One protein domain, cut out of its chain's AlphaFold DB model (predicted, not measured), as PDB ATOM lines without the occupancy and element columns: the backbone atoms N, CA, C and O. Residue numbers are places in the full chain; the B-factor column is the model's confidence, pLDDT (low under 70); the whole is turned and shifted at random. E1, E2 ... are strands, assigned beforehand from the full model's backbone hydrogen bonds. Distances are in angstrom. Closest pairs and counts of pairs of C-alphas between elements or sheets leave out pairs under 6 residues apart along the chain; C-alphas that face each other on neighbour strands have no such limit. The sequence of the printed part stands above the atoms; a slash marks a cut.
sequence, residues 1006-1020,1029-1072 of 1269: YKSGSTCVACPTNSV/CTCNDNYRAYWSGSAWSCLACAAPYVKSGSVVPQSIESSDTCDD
ATOM      1  N   TYR A1006     171.849 149.952 114.395       86.75
ATOM      2  CA  TYR A1006     170.748 149.420 113.591       86.75
ATOM      3  C   TYR A1006     169.423 149.413 114.363       86.75
ATOM      4  O   TYR A1006     169.398 149.336 115.591       86.75
ATOM      5  N   LYS A1007     168.308 149.466 113.634       83.31
ATOM      6  CA  LYS A1007     166.952 149.539 114.179       83.31
ATOM      7  C   LYS A1007     166.414 148.155 114.544       83.31
ATOM      8  O   LYS A1007     166.161 147.328 113.670       83.31
ATOM      9  N   SER A1008     166.175 147.932 115.832       80.56
ATOM     10  CA  SER A1008     165.568 146.723 116.392       80.56
ATOM     11  C   SER A1008     164.218 147.071 117.024       80.56
ATOM     12  O   SER A1008     164.119 147.356 118.216       80.56
ATOM     13  N   GLY A1009     163.154 147.086 116.217       77.25
ATOM     14  CA  GLY A1009     161.854 147.606 116.652       77.25
ATOM     15  C   GLY A1009     161.900 149.130 116.792       77.25
ATOM     16  O   GLY A1009     162.150 149.823 115.808       77.25
ATOM     17  N   SER A1010     161.666 149.644 118.002       68.81
ATOM     18  CA  SER A1010     161.721 151.077 118.333       68.81
ATOM     19  C   SER A1010     163.033 151.520 118.997       68.81
ATOM     20  O   SER A1010     163.125 152.655 119.460       68.81
ATOM     21  N   THR A1011     164.049 150.653 119.072       73.06
ATOM     22  CA  THR A1011     165.355 150.986 119.661       73.06
ATOM     23  C   THR A1011     166.487 150.828 118.653       73.06
ATOM     24  O   THR A1011     166.461 149.949 117.789       73.06
ATOM     25  N   CYS A1012     167.503 151.682 118.772       83.19
ATOM     26  CA  CYS A1012     168.744 151.550 118.022       83.19
ATOM     27  C   CYS A1012     169.751 150.746 118.843       83.19
ATOM     28  O   CYS A1012     170.094 151.111 119.965       83.19
ATOM     29  N   VAL A1013     170.212 149.632 118.286       85.38
ATOM     30  CA  VAL A1013     171.143 148.705 118.930       85.38
ATOM     31  C   VAL A1013     172.514 148.867 118.284       85.38
ATOM     32  O   VAL A1013     172.624 149.027 117.068       85.38
ATOM     33  N   ALA A1014     173.563 148.881 119.107       86.81
ATOM     34  CA  ALA A1014     174.932 149.038 118.633       86.81
ATOM     35  C   ALA A1014     175.353 147.841 117.774       86.81
ATOM     36  O   ALA A1014     175.082 146.686 118.112       86.81
ATOM     37  N   CYS A1015     176.059 148.118 116.683       87.56
ATOM     38  CA  CYS A1015     176.654 147.085 115.855       87.56
ATOM     39  C   CYS A1015     177.747 146.325 116.623       87.56
ATOM     40  O   CYS A1015     178.616 146.958 117.228       87.56
ATOM     41  N   PRO A1016     177.757 144.978 116.599       88.00
ATOM     42  CA  PRO A1016     178.832 144.214 117.215       88.00
ATOM     43  C   PRO A1016     180.156 144.441 116.475       88.00
ATOM     44  O   PRO A1016     180.184 144.741 115.278       88.00
ATOM     45  N   THR A1017     181.272 144.256 117.177       85.00
ATOM     46  CA  THR A1017     182.623 144.436 116.629       85.00
ATOM     47  C   THR A1017     182.818 143.664 115.318       85.00
ATOM     48  O   THR A1017     182.389 142.516 115.197       85.00
ATOM     49  N   ASN A1018     183.523 144.281 114.362       88.81
ATOM     50  CA  ASN A1018     183.687 143.810 112.979       88.81
ATOM     51  C   ASN A1018     182.392 143.852 112.143       88.81
ATOM     52  O   ASN A1018     182.169 142.986 111.298       88.81
ATOM     53  N   SER A1019     181.548 144.865 112.366       88.75
ATOM     54  CA  SER A1019     180.434 145.204 111.477       88.75
ATOM     55  C   SER A1019     180.223 146.709 111.345       88.75
ATOM     56  O   SER A1019     180.624 147.491 112.212       88.75
ATOM     57  N   VAL A1020     179.566 147.106 110.256       86.69
ATOM     58  CA  VAL A1020     179.167 148.483 109.965       86.69
ATOM     59  C   VAL A1020     177.649 148.541 109.824       86.69
ATOM     60  O   VAL A1020     177.049 147.838 109.010       86.69
ATOM     61  N   CYS A1029     173.196 145.425 111.003       90.12
ATOM     62  CA  CYS A1029     174.572 145.779 110.657       90.12
ATOM     63  C   CYS A1029     175.138 144.756 109.682       90.12
ATOM     64  O   CYS A1029     174.899 143.560 109.838       90.12
ATOM     65  N   THR A1030     175.943 145.210 108.726       91.69
ATOM     66  CA  THR A1030     176.662 144.320 107.812       91.69
ATOM     67  C   THR A1030     178.002 143.948 108.436       91.69
ATOM     68  O   THR A1030     178.803 144.833 108.734       91.69
ATOM     69  N   CYS A1031     178.254 142.660 108.666       91.44
ATOM     70  CA  CYS A1031     179.571 142.167 109.057       91.44
ATOM     71  C   CYS A1031     180.615 142.559 108.001       91.44
ATOM     72  O   CYS A1031     180.347 142.493 106.801       91.44
ATOM     73  N   ASN A1032     181.810 142.941 108.452       88.38
ATOM     74  CA  ASN A1032     182.938 143.251 107.576       88.38
ATOM     75  C   ASN A1032     183.298 142.038 106.700       88.38
ATOM     76  O   ASN A1032     183.054 140.895 107.089       88.38
ATOM     77  N   ASP A1033     183.944 142.271 105.556       83.88
ATOM     78  CA  ASP A1033     184.373 141.182 104.674       83.88
ATOM     79  C   ASP A1033     185.212 140.130 105.418       83.88
ATOM     80  O   ASP A1033     186.154 140.436 106.154       83.88
ATOM     81  N   ASN A1034     184.873 138.865 105.175       81.69
ATOM     82  CA  ASN A1034     185.365 137.665 105.854       81.69
ATOM     83  C   ASN A1034     184.871 137.480 107.299       81.69
ATOM     84  O   ASN A1034     185.432 136.663 108.025       81.69
ATOM     85  N   TYR A1035     183.802 138.161 107.715       87.81
ATOM     86  CA  TYR A1035     183.096 137.892 108.970       87.81
ATOM     87  C   TYR A1035     181.651 137.471 108.688       87.81
ATOM     88  O   TYR A1035     180.974 138.043 107.839       87.81
ATOM     89  N   ARG A1036     181.169 136.467 109.426       90.25
ATOM     90  CA  ARG A1036     179.799 135.949 109.314       90.25
ATOM     91  C   ARG A1036     178.965 136.296 110.540       90.25
ATOM     92  O   ARG A1036     179.508 136.393 111.643       90.25
ATOM     93  N   ALA A1037     177.650 136.374 110.363       89.69
ATOM     94  CA  ALA A1037     176.713 136.465 111.474       89.69
ATOM     95  C   ALA A1037     176.795 135.205 112.355       89.69
ATOM     96  O   ALA A1037     176.622 134.085 111.878       89.69
ATOM     97  N   TYR A1038     177.067 135.366 113.645       91.38
ATOM     98  CA  TYR A1038     177.144 134.278 114.615       91.38
ATOM     99  C   TYR A1038     176.169 134.532 115.764       91.38
ATOM    100  O   TYR A1038     176.163 135.611 116.352       91.38
ATOM    101  N   TRP A1039     175.360 133.523 116.087       90.06
ATOM    102  CA  TRP A1039     174.441 133.538 117.222       90.06
ATOM    103  C   TRP A1039     175.003 132.671 118.347       90.06
ATOM    104  O   TRP A1039     175.197 131.467 118.171       90.06
ATOM    105  N   SER A1040     175.249 133.274 119.511       81.38
ATOM    106  CA  SER A1040     175.779 132.580 120.695       81.38
ATOM    107  C   SER A1040     174.728 131.785 121.484       81.38
ATOM    108  O   SER A1040     175.070 131.136 122.471       81.38
ATOM    109  N   GLY A1041     173.450 131.881 121.100       77.44
ATOM    110  CA  GLY A1041     172.302 131.476 121.918       77.44
ATOM    111  C   GLY A1041     171.696 132.615 122.751       77.44
ATOM    112  O   GLY A1041     170.640 132.422 123.345       77.44
ATOM    113  N   SER A1042     172.335 133.791 122.799       80.56
ATOM    114  CA  SER A1042     171.808 134.977 123.499       80.56
ATOM    115  C   SER A1042     172.179 136.328 122.875       80.56
ATOM    116  O   SER A1042     171.545 137.331 123.197       80.56
ATOM    117  N   ALA A1043     173.193 136.383 122.008       82.50
ATOM    118  CA  ALA A1043     173.630 137.601 121.336       82.50
ATOM    119  C   ALA A1043     174.184 137.311 119.934       82.50
ATOM    120  O   ALA A1043     174.744 136.241 119.669       82.50
ATOM    121  N   TRP A1044     174.056 138.302 119.051       88.69
ATOM    122  CA  TRP A1044     174.674 138.300 117.729       88.69
ATOM    123  C   TRP A1044     176.083 138.887 117.782       88.69
ATOM    124  O   TRP A1044     176.318 139.914 118.419       88.69
ATOM    125  N   SER A1045     177.015 138.276 117.061       89.81
ATOM    126  CA  SER A1045     178.335 138.843 116.789       89.81
ATOM    127  C   SER A1045     178.762 138.569 115.352       89.81
ATOM    128  O   SER A1045     178.239 137.670 114.697       89.81
ATOM    129  N   CYS A1046     179.719 139.346 114.849       91.69
ATOM    130  CA  CYS A1046     180.371 139.055 113.580       91.69
ATOM    131  C   CYS A1046     181.658 138.280 113.866       91.69
ATOM    132  O   CYS A1046     182.618 138.816 114.425       91.69
ATOM    133  N   LEU A1047     181.655 136.992 113.524       90.56
ATOM    134  CA  LEU A1047     182.755 136.069 113.787       90.56
ATOM    135  C   LEU A1047     183.537 135.813 112.500       90.56
ATOM    136  O   LEU A1047     182.951 135.468 111.474       90.56
ATOM    137  N   ALA A1048     184.863 135.946 112.573       85.75
ATOM    138  CA  ALA A1048     185.741 135.729 111.432       85.75
ATOM    139  C   ALA A1048     185.519 134.343 110.802       85.75
ATOM    140  O   ALA A1048     185.344 133.328 111.490       85.75
ATOM    141  N   CYS A1049     185.547 134.310 109.479       80.44
ATOM    142  CA  CYS A1049     185.671 133.096 108.707       80.44
ATOM    143  C   CYS A1049     187.104 132.575 108.803       80.44
ATOM    144  O   CYS A1049     188.072 133.328 108.700       80.44
ATOM    145  N   ALA A1050     187.243 131.268 109.017       77.00
ATOM    146  CA  ALA A1050     188.539 130.625 108.892       77.00
ATOM    147  C   ALA A1050     188.944 130.661 107.414       77.00
ATOM    148  O   ALA A1050     188.178 130.214 106.562       77.00
ATOM    149  N   ALA A1051     190.135 131.171 107.100       49.34
ATOM    150  CA  ALA A1051     190.649 131.118 105.734       49.34
ATOM    151  C   ALA A1051     190.696 129.649 105.244       49.34
ATOM    152  O   ALA A1051     191.085 128.771 106.021       49.34
ATOM    153  N   PRO A1052     190.315 129.352 103.987       53.19
ATOM    154  CA  PRO A1052     190.072 130.291 102.890       53.19
ATOM    155  C   PRO A1052     188.620 130.777 102.752       53.19
ATOM    156  O   PRO A1052     188.350 131.521 101.818       53.19
ATOM    157  N   TYR A1053     187.687 130.358 103.611       62.25
ATOM    158  CA  TYR A1053     186.272 130.709 103.466       62.25
ATOM    159  C   TYR A1053     186.055 132.215 103.646       62.25
ATOM    160  O   TYR A1053     186.673 132.839 104.509       62.25
ATOM    161  N   VAL A1054     185.160 132.791 102.846       73.44
ATOM    162  CA  VAL A1054     184.876 134.232 102.843       73.44
ATOM    163  C   VAL A1054     183.412 134.467 103.172       73.44
ATOM    164  O   VAL A1054     182.580 133.568 103.094       73.44
ATOM    165  N   LYS A1055     183.068 135.692 103.547       80.19
ATOM    166  CA  LYS A1055     181.674 136.094 103.695       80.19
ATOM    167  C   LYS A1055     181.594 137.595 103.494       80.19
ATOM    168  O   LYS A1055     182.400 138.316 104.067       80.19
ATOM    169  N   SER A1056     180.673 138.049 102.660       79.19
ATOM    170  CA  SER A1056     180.414 139.470 102.430       79.19
ATOM    171  C   SER A1056     178.907 139.665 102.430       79.19
ATOM    172  O   SER A1056     178.173 138.780 101.987       79.19
ATOM    173  N   GLY A1057     178.429 140.770 102.997       78.00
ATOM    174  CA  GLY A1057     176.992 141.004 103.143       78.00
ATOM    175  C   GLY A1057     176.287 140.135 104.198       78.00
ATOM    176  O   GLY A1057     175.059 140.124 104.221       78.00
ATOM    177  N   SER A1058     177.005 139.418 105.079       86.62
ATOM    178  CA  SER A1058     176.379 138.846 106.288       86.62
ATOM    179  C   SER A1058     175.789 139.969 107.127       86.62
ATOM    180  O   SER A1058     176.472 140.957 107.387       86.62
ATOM    181  N   VAL A1059     174.562 139.795 107.608       89.81
ATOM    182  CA  VAL A1059     173.874 140.795 108.432       89.81
ATOM    183  C   VAL A1059     173.548 140.267 109.824       89.81
ATOM    184  O   VAL A1059     173.228 139.092 109.993       89.81
ATOM    185  N   VAL A1060     173.623 141.143 110.822       86.50
ATOM    186  CA  VAL A1060     173.235 140.874 112.212       86.50
ATOM    187  C   VAL A1060     172.222 141.926 112.679       86.50
ATOM    188  O   VAL A1060     172.485 143.117 112.506       86.50
ATOM    189  N   PRO A1061     171.082 141.537 113.277       85.69
ATOM    190  CA  PRO A1061     170.577 140.177 113.466       85.69
ATOM    191  C   PRO A1061     170.117 139.558 112.138       85.69
ATOM    192  O   PRO A1061     169.758 140.275 111.204       85.69
ATOM    193  N   GLN A1062     170.073 138.228 112.068       80.75
ATOM    194  CA  GLN A1062     169.345 137.541 110.999       80.75
ATOM    195  C   GLN A1062     167.879 137.311 111.381       80.75
ATOM    196  O   GLN A1062     167.501 137.372 112.550       80.75
ATOM    197  N   SER A1063     167.053 136.989 110.383       75.75
ATOM    198  CA  SER A1063     165.634 136.640 110.548       75.75
ATOM    199  C   SER A1063     165.385 135.298 111.256       75.75
ATOM    200  O   SER A1063     164.240 134.969 111.557       75.75
ATOM    201  N   ILE A1064     166.443 134.525 111.512       77.75
ATOM    202  CA  ILE A1064     166.438 133.248 112.226       77.75
ATOM    203  C   ILE A1064     167.547 133.265 113.281       77.75
ATOM    204  O   ILE A1064     168.642 133.746 113.011       77.75
ATOM    205  N   GLU A1065     167.286 132.733 114.478       82.50
ATOM    206  CA  GLU A1065     168.254 132.652 115.589       82.50
ATOM    207  C   GLU A1065     169.296 131.533 115.375       82.50
ATOM    208  O   GLU A1065     169.446 130.600 116.167       82.50
ATOM    209  N   SER A1066     170.015 131.597 114.258       80.62
ATOM    210  CA  SER A1066     171.047 130.638 113.869       80.62
ATOM    211  C   SER A1066     172.194 131.349 113.168       80.62
ATOM    212  O   SER A1066     171.971 132.286 112.418       80.62
ATOM    213  N   SER A1067     173.423 130.880 113.378       84.81
ATOM    214  CA  SER A1067     174.594 131.471 112.719       84.81
ATOM    215  C   SER A1067     174.554 131.280 111.200       84.81
ATOM    216  O   SER A1067     174.237 130.186 110.731       84.81
ATOM    217  N   ASP A1068     175.009 132.291 110.458       81.88
ATOM    218  CA  ASP A1068     175.430 132.136 109.069       81.88
ATOM    219  C   ASP A1068     176.553 131.093 108.969       81.88
ATOM    220  O   ASP A1068     177.375 130.902 109.880       81.88
ATOM    221  N   THR A1069     176.655 130.488 107.792       79.62
ATOM    222  CA  THR A1069     177.872 129.819 107.333       79.62
ATOM    223  C   THR A1069     178.734 130.797 106.538       79.62
ATOM    224  O   THR A1069     178.221 131.702 105.879       79.62
ATOM    225  N   CYS A1070     180.054 130.615 106.586       74.88
ATOM    226  CA  CYS A1070     180.924 131.239 105.591       74.88
ATOM    227  C   CYS A1070     180.610 130.650 104.217       74.88
ATOM    228  O   CYS A1070     180.272 129.467 104.120       74.88
ATOM    229  N   ASP A1071     180.748 131.463 103.181       56.97
ATOM    230  CA  ASP A1071     180.584 131.031 101.806       56.97
ATOM    231  C   ASP A1071     181.935 130.558 101.247       56.97
ATOM    232  O   ASP A1071     183.017 130.997 101.664       56.97
ATOM    233  N   ASP A1072     181.881 129.659 100.269       48.69
ATOM    234  CA  ASP A1072     183.053 129.355  99.454       48.69
ATOM    235  C   ASP A1072     183.428 130.615  98.637       48.69
ATOM    236  O   ASP A1072     182.531 131.293  98.124       48.69
TER     237      ASP A1072
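What this domain is: This is residues 1006 to 1020 and 1029 to 1072 of the 1269 residues of an uncharacterized protein of Micromonas commoda (strain RCC299 / NOUM17 / CCMP2709) (UniProt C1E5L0). Little regular structure is present: the small hairpin E1-E2 makes one end, the hairpin E4-E5 lies near the middle, short E3 lies between, and residues 1049 to 1072, with no named element, fold back past E3. The 59 printed residues include five named strands, E1 to E5 along the chain, with 20 residues, and no named helix: all strand, two antiparallel pairs. The whole is compact, radius of gyration of the C-alphas 11.0 A, but elongated, 38 by 21 by 15 A.

How they stand to each other: E1, residues 1006 to 1008, and E2, residues 1011 to 1014, form an antiparallel hairpin at 134 degrees; N 1006 and O 1013, 2.9 A apart, are within hydrogen-bond range. E3, residues 1029 to 1031, pairs with no named strand; its residues 1029 to 1030 pair antiparallel with 1059 to 1060. E4, residues 1035 to 1039, and E5, residues 1044 to 1048, form an antiparallel hairpin at 143 degrees, with N 1038 and O 1045 2.8 A apart. The closest C-alphas of E3 and E5, Cys 1031 and Cys 1046, are 5.5 A apart. E1 and E2 are apart from E4 and E5.

Where its parts are: E1 begins at C-alpha 1006 (170.748, 149.420, 113.591). E4 is 12.7 A long; E5, 13.0 A, ends at C-alpha 1048 (185.741, 135.729, 111.432).

The domain as a whole: Residues 1021 to 1028 are not printed; C-alphas 1020 and 1029 are 5.4 A apart. Residues 1010, 1051 to 1053 and 1071 to 1072 have pLDDT under 70.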